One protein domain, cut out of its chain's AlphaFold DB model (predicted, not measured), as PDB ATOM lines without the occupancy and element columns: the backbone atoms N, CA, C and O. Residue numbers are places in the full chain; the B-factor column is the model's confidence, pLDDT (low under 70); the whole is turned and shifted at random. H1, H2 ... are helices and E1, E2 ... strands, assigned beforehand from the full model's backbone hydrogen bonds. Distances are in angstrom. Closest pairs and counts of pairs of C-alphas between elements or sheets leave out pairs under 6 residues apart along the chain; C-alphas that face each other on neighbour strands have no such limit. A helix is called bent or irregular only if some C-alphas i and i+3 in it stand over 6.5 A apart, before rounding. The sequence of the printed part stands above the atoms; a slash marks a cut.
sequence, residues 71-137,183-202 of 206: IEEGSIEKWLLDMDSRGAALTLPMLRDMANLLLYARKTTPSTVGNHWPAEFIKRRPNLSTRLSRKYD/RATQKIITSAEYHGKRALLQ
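This is residues 71 to 137 and 183 to 202 of the 206 residues of the protein "HTH CENPB-type domain-containing protein" of Penicillium solitum (UniProt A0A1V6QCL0). A narrow, bent ribbon of two antiparallel strands, E1 and E2, with the short E3 beside the far end of E1, makes one end of an elongated body, and three helices gather toward the other end. H1 and H2 reach the ribbon with part of their length, while H2 runs away from it and the long link, residues 106 to 116, folds back to H3. The printed part has 87 residues, with three named helices followed by three named strands; the mixed sheet has the order E2, E1, E3, and the class is mixed, helices and strands. The whole is compact, with a radius of gyration of the C-alphas of 13.5 A and spans of 42 by 25 by 21 A.

H1, residues 71 to 85, starts at C-alpha 71 (48.557, -18.342, -18.180) and is 20.9 A long. H2, residues 92 to 105, is 20.2 A long, and H3 is residues 117 to 124. E1, residues 128 to 136, is 22.5 A long and bends by 55 degrees at residue 132. E2 is residues 185 to 191, and E3, residues 199 to 201, ends at C-alpha 201 (46.137, -31.070, 11.212).

E2 and E1 are antiparallel, with N 133 and O 186 2.8 A apart, within hydrogen-bond range. E1 and E3 are parallel, with N 136 and O 200 at 3.0 A. H1 only grazes the sheet; the C-alphas of Asp 84 and Thr 190, its closest to E2, are 5.7 A apart. H2 and H3 also only graze it. H2 touches H3 with residues 92 to 96 alone, about perpendicular at 75 degrees; their closest C-alphas, Leu 92 and Pro 118, are 5.7 A apart. In H1, H2 and H3 every O i to N i+4 pair is within hydrogen-bond range.

The C-alphas farthest apart, Thr 109 and Asp 137, are 43.3 A apart. Residues 138 to 182 are not printed, and the gap across this cut is 13.4 A. The link from H2 to H3 is long. Confidence is under 70 at residues 110, 135 to 137, 183 to 185 and 194 to 202.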
ATOM      1  N   ILE A  71      48.837 -19.315 -19.229       88.44
ATOM      2  CA  ILE A  71      48.557 -18.342 -18.180       88.44
ATOM      3  C   ILE A  71      47.560 -18.915 -17.165       88.44
ATOM      4  O   ILE A  71      47.759 -18.778 -15.958       88.44
ATOM      5  N   GLU A  72      46.514 -19.603 -17.635       89.75
ATOM      6  CA  GLU A  72      45.545 -20.269 -16.754       89.75
ATOM      7  C   GLU A  72      46.209 -21.395 -15.956       89.75
ATOM      8  O   GLU A  72      46.093 -21.427 -14.734       89.75
ATOM      9  N   GLU A  73      46.957 -22.290 -16.613       91.06
ATOM     10  CA  GLU A  73      47.676 -23.349 -15.895       91.06
ATOM     11  C   GLU A  73      48.720 -22.780 -14.917       91.06
ATOM     12  O   GLU A  73      48.877 -23.327 -13.829       91.06
ATOM     13  N   GLY A  74      49.391 -21.677 -15.266       91.94
ATOM     14  CA  GLY A  74      50.313 -20.978 -14.366       91.94
ATOM     15  C   GLY A  74      49.609 -20.369 -13.149       91.94
ATOM     16  O   GLY A  74      50.123 -20.435 -12.036       91.94
ATOM     17  N   SER A  75      48.398 -19.838 -13.329       93.06
ATOM     18  CA  SER A  75      47.566 -19.351 -12.221       93.06
ATOM     19  C   SER A  75      47.136 -20.486 -11.289       93.06
ATOM     20  O   SER A  75      47.207 -20.336 -10.070       93.06
ATOM     21  N   ILE A  76      46.753 -21.639 -11.849       93.62
ATOM     22  CA  ILE A  76      46.404 -22.842 -11.075       93.62
ATOM     23  C   ILE A  76      47.617 -23.337 -10.280       93.62
ATOM     24  O   ILE A  76      47.493 -23.646  -9.100       93.62
ATOM     25  N   GLU A  77      48.799 -23.385 -10.898       94.00
ATOM     26  CA  GLU A  77      50.045 -23.764 -10.224       94.00
ATOM     27  C   GLU A  77      50.375 -22.820  -9.061       94.00
ATOM     28  O   GLU A  77      50.636 -23.280  -7.951       94.00
ATOM     29  N   LYS A  78      50.297 -21.503  -9.284       93.50
ATOM     30  CA  LYS A  78      50.542 -20.505  -8.236       93.50
ATOM     31  C   LYS A  78      49.563 -20.648  -7.070       93.50
ATOM     32  O   LYS A  78      49.975 -20.573  -5.918       93.50
ATOM     33  N   TRP A  79      48.285 -20.884  -7.365       92.81
ATOM     34  CA  TRP A  79      47.266 -21.136  -6.348       92.81
ATOM     35  C   TRP A  79      47.549 -22.410  -5.540       92.81
ATOM     36  O   TRP A  79      47.448 -22.387  -4.317       92.81
ATOM     37  N   LEU A  80      47.959 -23.500  -6.199       92.81
ATOM     38  CA  LEU A  80      48.342 -24.742  -5.519       92.81
ATOM     39  C   LEU A  80      49.516 -24.525  -4.559       92.81
ATOM     40  O   LEU A  80      49.477 -25.022  -3.438       92.81
ATOM     41  N   LEU A  81      50.538 -23.774  -4.981       90.94
ATOM     42  CA  LEU A  81      51.704 -23.465  -4.149       90.94
ATOM     43  C   LEU A  81      51.351 -22.557  -2.961       90.94
ATOM     44  O   LEU A  81      51.813 -22.805  -1.850       90.94
ATOM     45  N   ASP A  82      50.504 -21.543  -3.164       90.06
ATOM     46  CA  ASP A  82      50.018 -20.679  -2.079       90.06
ATOM     47  C   ASP A  82      49.214 -21.485  -1.047       90.06
ATOM     48  O   ASP A  82      49.481 -21.405   0.152       90.06
ATOM     49  N   MET A  83      48.303 -22.344  -1.500       86.50
ATOM     50  CA  MET A  83      47.539 -23.228  -0.618       86.50
ATOM     51  C   MET A  83      48.438 -24.220   0.126       86.50
ATOM     52  O   MET A  83      48.262 -24.441   1.326       86.50
ATOM     53  N   ASP A  84      49.443 -24.776  -0.552       85.44
ATOM     54  CA  ASP A  84      50.431 -25.652   0.068       85.44
ATOM     55  C   ASP A  84      51.238 -24.913   1.148       85.44
ATOM     56  O   ASP A  84      51.457 -25.464   2.229       85.44
ATOM     57  N   SER A  85      51.623 -23.654   0.917       84.00
ATOM     58  CA  SER A  85      52.347 -22.833   1.902       84.00
ATOM     59  C   SER A  85      51.537 -22.567   3.177       84.00
ATOM     60  O   SER A  85      52.102 -22.488   4.263       84.00
ATOM     61  N   ARG A  86      50.203 -22.531   3.063       81.50
ATOM     62  CA  ARG A  86      49.257 -22.370   4.183       81.50
ATOM     63  C   ARG A  86      48.924 -23.687   4.892       81.50
ATOM     64  O   ARG A  86      48.082 -23.703   5.783       81.50
ATOM     65  N   GLY A  87      49.531 -24.800   4.478       76.62
ATOM     66  CA  GLY A  87      49.278 -26.121   5.057       76.62
ATOM     67  C   GLY A  87      47.989 -26.795   4.574       76.62
ATOM     68  O   GLY A  87      47.549 -27.768   5.186       76.62
ATOM     69  N   ALA A  88      47.372 -26.322   3.484       80.12
ATOM     70  CA  ALA A  88      46.150 -26.928   2.966       80.12
ATOM     71  C   ALA A  88      46.410 -28.317   2.358       80.12
ATOM     72  O   ALA A  88      47.322 -28.525   1.557       80.12
ATOM     73  N   ALA A  89      45.545 -29.273   2.690       82.62
ATOM     74  CA  ALA A  89      45.624 -30.655   2.227       82.62
ATOM     75  C   ALA A  89      44.975 -30.857   0.845       82.62
ATOM     76  O   ALA A  89      43.973 -31.566   0.714       82.62
ATOM     77  N   LEU A  90      45.513 -30.233  -0.205       87.56
ATOM     78  CA  LEU A  90      44.898 -30.311  -1.532       87.56
ATOM     79  C   LEU A  90      45.028 -31.703  -2.152       87.56
ATOM     80  O   LEU A  90      46.109 -32.282  -2.194       87.56
ATOM     81  N   THR A  91      43.929 -32.235  -2.685       90.12
ATOM     82  CA  THR A  91      43.891 -33.554  -3.336       90.12
ATOM     83  C   THR A  91      43.666 -33.462  -4.842       90.12
ATOM     84  O   THR A  91      43.237 -32.434  -5.364       90.12
ATOM     85  N   LEU A  92      43.914 -34.565  -5.561       91.19
ATOM     86  CA  LEU A  92      43.638 -34.642  -7.002       91.19
ATOM     87  C   LEU A  92      42.156 -34.395  -7.353       91.19
ATOM     88  O   LEU A  92      41.922 -33.673  -8.323       91.19
ATOM     89  N   PRO A  93      41.164 -34.934  -6.610       91.06
ATOM     90  CA  PRO A  93      39.761 -34.575  -6.817       91.06
ATOM     91  C   PRO A  93      39.493 -33.082  -6.612       91.06
ATOM     92  O   PRO A  93      38.907 -32.465  -7.489       91.06
ATOM     93  N   MET A  94      40.023 -32.464  -5.549       90.31
ATOM     94  CA  MET A  94      39.834 -31.023  -5.310       90.31
ATOM     95  C   MET A  94      40.404 -30.163  -6.443       90.31
ATOM     96  O   MET A  94      39.764 -29.212  -6.880       90.31
ATOM     97  N   LEU A  95      41.590 -30.509  -6.962       93.38
ATOM     98  CA  LEU A  95      42.163 -29.836  -8.133       93.38
ATOM     99  C   LEU A  95      41.259 -29.989  -9.367       93.38
ATOM    100  O   LEU A  95      41.106 -29.054 -10.152       93.38
ATOM    101  N   ARG A  96      40.647 -31.162  -9.542       93.88
ATOM    102  CA  ARG A  96      39.694 -31.401 -10.625       93.88
ATOM    103  C   ARG A  96      38.446 -30.532 -10.486       93.88
ATOM    104  O   ARG A  96      38.012 -29.947 -11.474       93.88
ATOM    105  N   ASP A  97      37.888 -30.460  -9.286       91.69
ATOM    106  CA  ASP A  97      36.683 -29.684  -9.005       91.69
ATOM    107  C   ASP A  97      36.946 -28.195  -9.220       91.69
ATOM    108  O   ASP A  97      36.174 -27.528  -9.905       91.69
ATOM    109  N   MET A  98      38.101 -27.701  -8.762       92.38
ATOM    110  CA  MET A  98      38.566 -26.342  -9.045       92.38
ATOM    111  C   MET A  98      38.644 -26.092 -10.561       92.38
ATOM    112  O   MET A  98      38.054 -25.143 -11.076       92.38
ATOM    113  N   ALA A  99      39.304 -26.979 -11.308       92.62
ATOM    114  CA  ALA A  99      39.412 -26.849 -12.758       92.62
ATOM    115  C   ALA A  99      38.033 -26.828 -13.446       92.62
ATOM    116  O   ALA A  99      37.794 -26.003 -14.326       92.62
ATOM    117  N   ASN A 100      37.099 -27.684 -13.026       92.56
ATOM    118  CA  ASN A 100      35.732 -27.684 -13.548       92.56
ATOM    119  C   ASN A 100      34.994 -26.372 -13.236       92.56
ATOM    120  O   ASN A 100      34.296 -25.852 -14.106       92.56
ATOM    121  N   LEU A 101      35.180 -25.803 -12.041       90.88
ATOM    122  CA  LEU A 101      34.609 -24.501 -11.679       90.88
ATOM    123  C   LEU A 101      35.127 -23.380 -12.590       90.88
ATOM    124  O   LEU A 101      34.336 -22.552 -13.044       90.88
ATOM    125  N   LEU A 102      36.422 -23.378 -12.922       90.50
ATOM    126  CA  LEU A 102      36.990 -22.409 -13.868       90.50
ATOM    127  C   LEU A 102      36.388 -22.556 -15.271       90.50
ATOM    128  O   LEU A 102      36.046 -21.556 -15.902       90.50
ATOM    129  N   LEU A 103      36.215 -23.790 -15.757       90.62
ATOM    130  CA  LEU A 103      35.603 -24.037 -17.070       90.62
ATOM    131  C   LEU A 103      34.138 -23.619 -17.116       90.62
ATOM    132  O   LEU A 103      33.697 -23.035 -18.109       90.62
ATOM    133  N   TYR A 104      33.407 -23.876 -16.031       88.25
ATOM    134  CA  TYR A 104      32.027 -23.441 -15.881       88.25
ATOM    135  C   TYR A 104      31.918 -21.913 -15.925       88.25
ATOM    136  O   TYR A 104      31.128 -21.377 -16.703       88.25
ATOM    137  N   ALA A 105      32.769 -21.201 -15.178       87.38
ATOM    138  CA  ALA A 105      32.817 -19.738 -15.196       87.38
ATOM    139  C   ALA A 105      33.151 -19.180 -16.591       87.38
ATOM    140  O   ALA A 105      32.578 -18.178 -17.019       87.38
ATOM    141  N   ARG A 106      34.022 -19.869 -17.336       84.19
ATOM    142  CA  ARG A 106      34.404 -19.512 -18.710       84.19
ATOM    143  C   ARG A 106      33.321 -19.830 -19.752       84.19
ATOM    144  O   ARG A 106      33.482 -19.460 -20.914       84.19
ATOM    145  N   LYS A 107      32.246 -20.543 -19.384       81.81
ATOM    146  CA  LYS A 107      31.178 -21.010 -20.296       81.81
ATOM    147  C   LYS A 107      31.724 -21.726 -21.545       81.81
ATOM    148  O   LYS A 107      31.188 -21.585 -22.640       81.81
ATOM    149  N   THR A 108      32.831 -22.454 -21.394       70.88
ATOM    150  CA  THR A 108      33.543 -23.103 -22.508       70.88
ATOM    151  C   THR A 108      33.137 -24.571 -22.642       70.88
ATOM    152  O   THR A 108      32.868 -25.243 -21.648       70.88
ATOM    153  N   THR A 109      33.106 -25.086 -23.873       72.44
ATOM    154  CA  THR A 109      32.993 -26.521 -24.163       72.44
ATOM    155  C   THR A 109      34.389 -27.111 -24.417       72.44
ATOM    156  O   THR A 109      35.148 -26.545 -25.205       72.44
ATOM    157  N   PRO A 110      34.776 -28.239 -23.792       69.75
ATOM    158  CA  PRO A 110      34.036 -29.038 -22.813       69.75
ATOM    159  C   PRO A 110      33.953 -28.363 -21.435       69.75
ATOM    160  O   PRO A 110      34.892 -27.711 -20.990       69.75
ATOM    161  N   SER A 111      32.836 -28.579 -20.740       76.56
ATOM    162  CA  SER A 111      32.558 -28.008 -19.414       76.56
ATOM    163  C   SER A 111      33.269 -28.727 -18.265       76.56
ATOM    164  O   SER A 111      33.188 -28.288 -17.121       76.56
ATOM    165  N   THR A 112      33.948 -29.844 -18.545       86.94
ATOM    166  CA  THR A 112      34.640 -30.648 -17.536       86.94
ATOM    167  C   THR A 112      35.985 -31.158 -18.032       86.94
ATOM    168  O   THR A 112      36.180 -31.440 -19.218       86.94
ATOM    169  N   VAL A 113      36.924 -31.317 -17.101       90.06
ATOM    170  CA  VAL A 113      38.192 -32.002 -17.351       90.06
ATOM    171  C   VAL A 113      38.042 -33.516 -17.180       90.06
ATOM    172  O   VAL A 113      37.247 -34.006 -16.370       90.06
ATOM    173  N   GLY A 114      38.855 -34.280 -17.912       88.94
ATOM    174  CA  GLY A 114      38.901 -35.740 -17.791       88.94
ATOM    175  C   GLY A 114      39.474 -36.225 -16.451       88.94
ATOM    176  O   GLY A 114      40.225 -35.516 -15.787       88.94
ATOM    177  N   ASN A 115      39.177 -37.476 -16.080       89.31
ATOM    178  CA  ASN A 115      39.586 -38.074 -14.795       89.31
ATOM    179  C   ASN A 115      41.107 -38.048 -14.558       89.31
ATOM    180  O   ASN A 115      41.558 -37.868 -13.432       89.31
ATOM    181  N   HIS A 116      41.901 -38.211 -15.619       90.62
ATOM    182  CA  HIS A 116      43.365 -38.231 -15.540       90.62
ATOM    183  C   HIS A 116      44.006 -36.844 -15.627       90.62
ATOM    184  O   HIS A 116      45.214 -36.717 -15.423       90.62
ATOM    185  N   TRP A 117      43.222 -35.798 -15.909       92.69
ATOM    186  CA  TRP A 117      43.747 -34.449 -16.093       92.69
ATOM    187  C   TRP A 117      44.553 -33.937 -14.887       92.69
ATOM    188  O   TRP A 117      45.653 -33.446 -15.129       92.69
ATOM    189  N   PRO A 118      44.120 -34.107 -13.615       92.62
ATOM    190  CA  PRO A 118      44.894 -33.636 -12.461       92.62
ATOM    191  C   PRO A 118      46.270 -34.306 -12.342       92.62
ATOM    192  O   PRO A 118      47.270 -33.646 -12.072       92.62
ATOM    193  N   ALA A 119      46.340 -35.619 -12.579       91.62
ATOM    194  CA  ALA A 119      47.598 -36.361 -12.513       91.62
ATOM    195  C   ALA A 119      48.562 -35.928 -13.626       91.62
ATOM    196  O   ALA A 119      49.746 -35.702 -13.378       91.62
ATOM    197  N   GLU A 120      48.045 -35.756 -14.844       91.38
ATOM    198  CA  GLU A 120      48.833 -35.271 -15.975       91.38
ATOM    199  C   GLU A 120      49.233 -33.798 -15.811       91.38
ATOM    200  O   GLU A 120      50.315 -33.419 -16.242       91.38
ATOM    201  N   PHE A 121      48.402 -32.964 -15.178       91.69
ATOM    202  CA  PHE A 121      48.737 -31.575 -14.856       91.69
ATOM    203  C   PHE A 121      49.969 -31.501 -13.954       91.69
ATOM    204  O   PHE A 121      50.933 -30.822 -14.299       91.69
ATOM    205  N   ILE A 122      49.986 -32.273 -12.865       91.75
ATOM    206  CA  ILE A 122      51.131 -32.315 -11.945       91.75
ATOM    207  C   ILE A 122      52.371 -32.865 -12.649       91.75
ATOM    208  O   ILE A 122      53.446 -32.295 -12.535       91.75
ATOM    209  N   LYS A 123      52.229 -33.920 -13.457       90.31
ATOM    210  CA  LYS A 123      53.350 -34.489 -14.222       90.31
ATOM    211  C   LYS A 123      54.003 -33.482 -15.179       90.31
ATOM    212  O   LYS A 123      55.189 -33.606 -15.471       90.31
ATOM    213  N   ARG A 124      53.241 -32.510 -15.689       88.81
ATOM    214  CA  ARG A 124      53.743 -31.449 -16.577       88.81
ATOM    215  C   ARG A 124      54.411 -30.290 -15.832       88.81
ATOM    216  O   ARG A 124      55.112 -29.518 -16.478       88.81
ATOM    217  N   ARG A 125      54.188 -30.142 -14.523       89.19
ATOM    218  CA  ARG A 125      54.663 -29.009 -13.717       89.19
ATOM    219  C   ARG A 125      55.714 -29.482 -12.710       89.19
ATOM    220  O   ARG A 125      55.341 -30.022 -11.673       89.19
ATOM    221  N   PRO A 126      57.018 -29.281 -12.980       88.50
ATOM    222  CA  PRO A 126      58.086 -29.818 -12.133       88.50
ATOM    223  C   PRO A 126      58.097 -29.235 -10.713       88.50
ATOM    224  O   PRO A 126      58.624 -29.876  -9.812       88.50
ATOM    225  N   ASN A 127      57.486 -28.067 -10.497       90.00
ATOM    226  CA  ASN A 127      57.390 -27.431  -9.179       90.00
ATOM    227  C   ASN A 127      56.339 -28.082  -8.270       90.00
ATOM    228  O   ASN A 127      56.277 -27.771  -7.081       90.00
ATOM    229  N   LEU A 128      55.500 -28.967  -8.813       91.19
ATOM    230  CA  LEU A 128      54.453 -29.665  -8.082       91.19
ATOM    231  C   LEU A 128      54.801 -31.143  -7.955       91.19
ATOM    232  O   LEU A 128      55.331 -31.776  -8.865       91.19
ATOM    233  N   SER A 129      54.437 -31.723  -6.822       90.19
ATOM    234  CA  SER A 129      54.565 -33.151  -6.581       90.19
ATOM    235  C   SER A 129      53.348 -33.672  -5.834       90.19
ATOM    236  O   SER A 129      52.580 -32.920  -5.238       90.19
ATOM    237  N   THR A 130      53.152 -34.986  -5.871       89.25
ATOM    238  CA  THR A 130      52.153 -35.643  -5.028       89.25
ATOM    239  C   THR A 130      52.838 -36.442  -3.940       89.25
ATOM    240  O   THR A 130      53.681 -37.288  -4.246       89.25
ATOM    241  N   ARG A 131      52.425 -36.252  -2.690       85.00
ATOM    242  CA  ARG A 131      52.985 -36.952  -1.531       85.00
ATOM    243  C   ARG A 131      51.885 -37.638  -0.735       85.00
ATOM    244  O   ARG A 131      50.741 -37.194  -0.714       85.00
ATOM    245  N   LEU A 132      52.234 -38.746  -0.089       82.12
ATOM    246  CA  LEU A 132      51.363 -39.361   0.904       82.12
ATOM    247  C   LEU A 132      51.548 -38.619   2.220       82.12
ATOM    248  O   LEU A 132      52.654 -38.557   2.756       82.12
ATOM    249  N   SER A 133      50.461 -38.068   2.727       74.56
ATOM    250  CA  SER A 133      50.409 -37.414   4.020       74.56
ATOM    251  C   SER A 133      49.661 -38.292   5.009       74.56
ATOM    252  O   SER A 133      48.709 -38.979   4.631       74.56
ATOM    253  N   ARG A 134      50.140 -38.321   6.254       70.38
ATOM    254  CA  ARG A 134      49.500 -39.050   7.349       70.38
ATOM    255  C   ARG A 134      48.619 -38.085   8.131       70.38
ATOM    256  O   ARG A 134      49.009 -36.938   8.353       70.38
ATOM    257  N   LYS A 135      47.456 -38.573   8.557       64.31
ATOM    258  CA  LYS A 135      46.642 -37.888   9.561       64.31
ATOM    259  C   LYS A 135      47.499 -37.661  10.804       64.31
ATOM    260  O   LYS A 135      48.125 -38.606  11.287       64.31
ATOM    261  N   TYR A 136      47.565 -36.415  11.252       64.19
ATOM    262  CA  TYR A 136      48.150 -36.065  12.533       64.19
ATOM    263  C   TYR A 136      47.035 -36.039  13.564       64.19
ATOM    264  O   TYR A 136      45.966 -35.491  13.290       64.19
ATOM    265  N   ASP A 137      47.259 -36.676  14.705       63.91
ATOM    266  CA  ASP A 137      46.264 -36.700  15.768       63.91
ATOM    267  C   ASP A 137      46.120 -35.293  16.363       63.91
ATOM    268  O   ASP A 137      47.100 -34.686  16.799       63.91
ATOM    269  N   ARG A 183      42.866 -46.338   7.461       47.62
ATOM    270  CA  ARG A 183      43.627 -45.849   6.292       47.62
ATOM    271  C   ARG A 183      44.012 -44.382   6.530       47.62
ATOM    272  O   ARG A 183      43.315 -43.462   6.115       47.62
ATOM    273  N   ALA A 184      45.113 -44.168   7.248       58.41
ATOM    274  CA  ALA A 184      45.569 -42.857   7.717       58.41
ATOM    275  C   ALA A 184      46.303 -42.019   6.654       58.41
ATOM    276  O   ALA A 184      46.693 -40.888   6.935       58.41
ATOM    277  N   THR A 185      46.540 -42.563   5.458       67.81
ATOM    278  CA  THR A 185      47.344 -41.910   4.418       67.81
ATOM    279  C   THR A 185      46.500 -41.388   3.265       67.81
ATOM    280  O   THR A 185      45.840 -42.168   2.580       67.81
ATOM    281  N   GLN A 186      46.595 -40.088   3.000       77.50
ATOM    282  CA  GLN A 186      45.946 -39.406   1.881       77.50
ATOM    283  C   GLN A 186      46.999 -38.874   0.909       77.50
ATOM    284  O   GLN A 186      48.052 -38.391   1.320       77.50
ATOM    285  N   LYS A 187      46.727 -38.960  -0.397       85.31
ATOM    286  CA  LYS A 187      47.606 -38.396  -1.424       85.31
ATOM    287  C   LYS A 187      47.275 -36.918  -1.614       85.31
ATOM    288  O   LYS A 187      46.204 -36.593  -2.124       85.31
ATOM    289  N   ILE A 188      48.197 -36.056  -1.204       88.06
ATOM    290  CA  ILE A 188      48.086 -34.603  -1.315       88.06
ATOM    291  C   ILE A 188      49.041 -34.058  -2.379       88.06
ATOM    292  O   ILE A 188      50.025 -34.709  -2.741       88.06
ATOM    293  N   ILE A 189      48.727 -32.877  -2.891       88.12
ATOM    294  CA  ILE A 189      49.550 -32.091  -3.806       88.12
ATOM    295  C   ILE A 189      50.400 -31.155  -2.951       88.12
ATOM    296  O   ILE A 189      49.857 -30.480  -2.083       88.12
ATOM    297  N   THR A 190      51.707 -31.126  -3.190       87.94
ATOM    298  CA  THR A 190      52.650 -30.247  -2.486       87.94
ATOM    299  C   THR A 190      53.621 -29.600  -3.460       87.94
ATOM    300  O   THR A 190      53.746 -30.050  -4.607       87.94
ATOM    301  N   SER A 191      54.387 -28.614  -2.994       85.69
ATOM    302  CA  SER A 191      55.584 -28.188  -3.716       85.69
ATOM    303  C   SER A 191      56.561 -29.363  -3.887       85.69
ATOM    304  O   SER A 191      56.617 -30.303  -3.074       85.69
ATOM    305  N   ALA A 192      57.312 -29.347  -4.985       81.56
ATOM    306  CA  ALA A 192      58.323 -30.357  -5.272       81.56
ATOM    307  C   ALA A 192      59.518 -30.257  -4.310       81.56
ATOM    308  O   ALA A 192      60.013 -31.293  -3.861       81.56
ATOM    309  N   GLU A 193      59.903 -29.035  -3.933       76.06
ATOM    310  CA  GLU A 193      61.045 -28.721  -3.060       76.06
ATOM    311  C   GLU A 193      60.819 -29.081  -1.581       76.06
ATOM    312  O   GLU A 193      61.753 -29.070  -0.783       76.06
ATOM    313  N   TYR A 194      59.596 -29.440  -1.181       64.88
ATOM    314  CA  TYR A 194      59.315 -29.811   0.204       64.88
ATOM    315  C   TYR A 194      59.975 -31.147   0.596       64.88
ATOM    316  O   TYR A 194      59.621 -32.211   0.074       64.88
ATOM    317  N   HIS A 195      60.879 -31.119   1.579       53.84
ATOM    318  CA  HIS A 195      61.519 -32.305   2.152       53.84
ATOM    319  C   HIS A 195      60.796 -32.751   3.437       53.84
ATOM    320  O   HIS A 195      60.880 -32.094   4.467       53.84
ATOM    321  N   GLY A 196      60.077 -33.882   3.388       59.19
ATOM    322  CA  GLY A 196      59.450 -34.505   4.566       59.19
ATOM    323  C   GLY A 196      58.085 -35.151   4.300       59.19
ATOM    324  O   GLY A 196      57.537 -35.074   3.197       59.19
ATOM    325  N   LYS A 197      57.520 -35.804   5.325       56.62
ATOM    326  CA  LYS A 197      56.115 -36.245   5.342       56.62
ATOM    327  C   LYS A 197      55.293 -35.169   6.046       56.62
ATOM    328  O   LYS A 197      55.555 -34.889   7.209       56.62
ATOM    329  N   ARG A 198      54.309 -34.576   5.365       61.56
ATOM    330  CA  ARG A 198      53.381 -33.641   6.020       61.56
ATOM    331  C   ARG A 198      52.443 -34.392   6.957       61.56
ATOM    332  O   ARG A 198      51.882 -35.423   6.572       61.56
ATOM    333  N   ALA A 199      52.280 -33.837   8.147       57.38
ATOM    334  CA  ALA A 199      51.209 -34.115   9.085       57.38
ATOM    335  C   ALA A 199      50.029 -33.198   8.722       57.38
ATOM    336  O   ALA A 199      50.208 -31.984   8.656       57.38
ATOM    337  N   LEU A 200      48.853 -33.756   8.419       58.97
ATOM    338  CA  LEU A 200      47.645 -32.936   8.264       58.97
ATOM    339  C   LEU A 200      47.033 -32.714   9.636       58.97
ATOM    340  O   LEU A 200      46.637 -33.689  10.277       58.97
ATOM    341  N   LEU A 201      46.926 -31.452  10.048       55.06
ATOM    342  CA  LEU A 201      46.137 -31.070  11.212       55.06
ATOM    343  C   LEU A 201      44.662 -31.370  10.921       55.06
ATOM    344  O   LEU A 201      44.119 -30.948   9.897       55.06
ATOM    345  N   GLN A 202      44.022 -32.139  11.796       50.50
ATOM    346  CA  GLN A 202      42.585 -32.362  11.726       50.50
ATOM    347  C   GLN A 202      41.868 -31.066  12.129       50.50
ATOM    348  O   GLN A 202      42.244 -30.429  13.110       50.50
TER     349      GLN A 202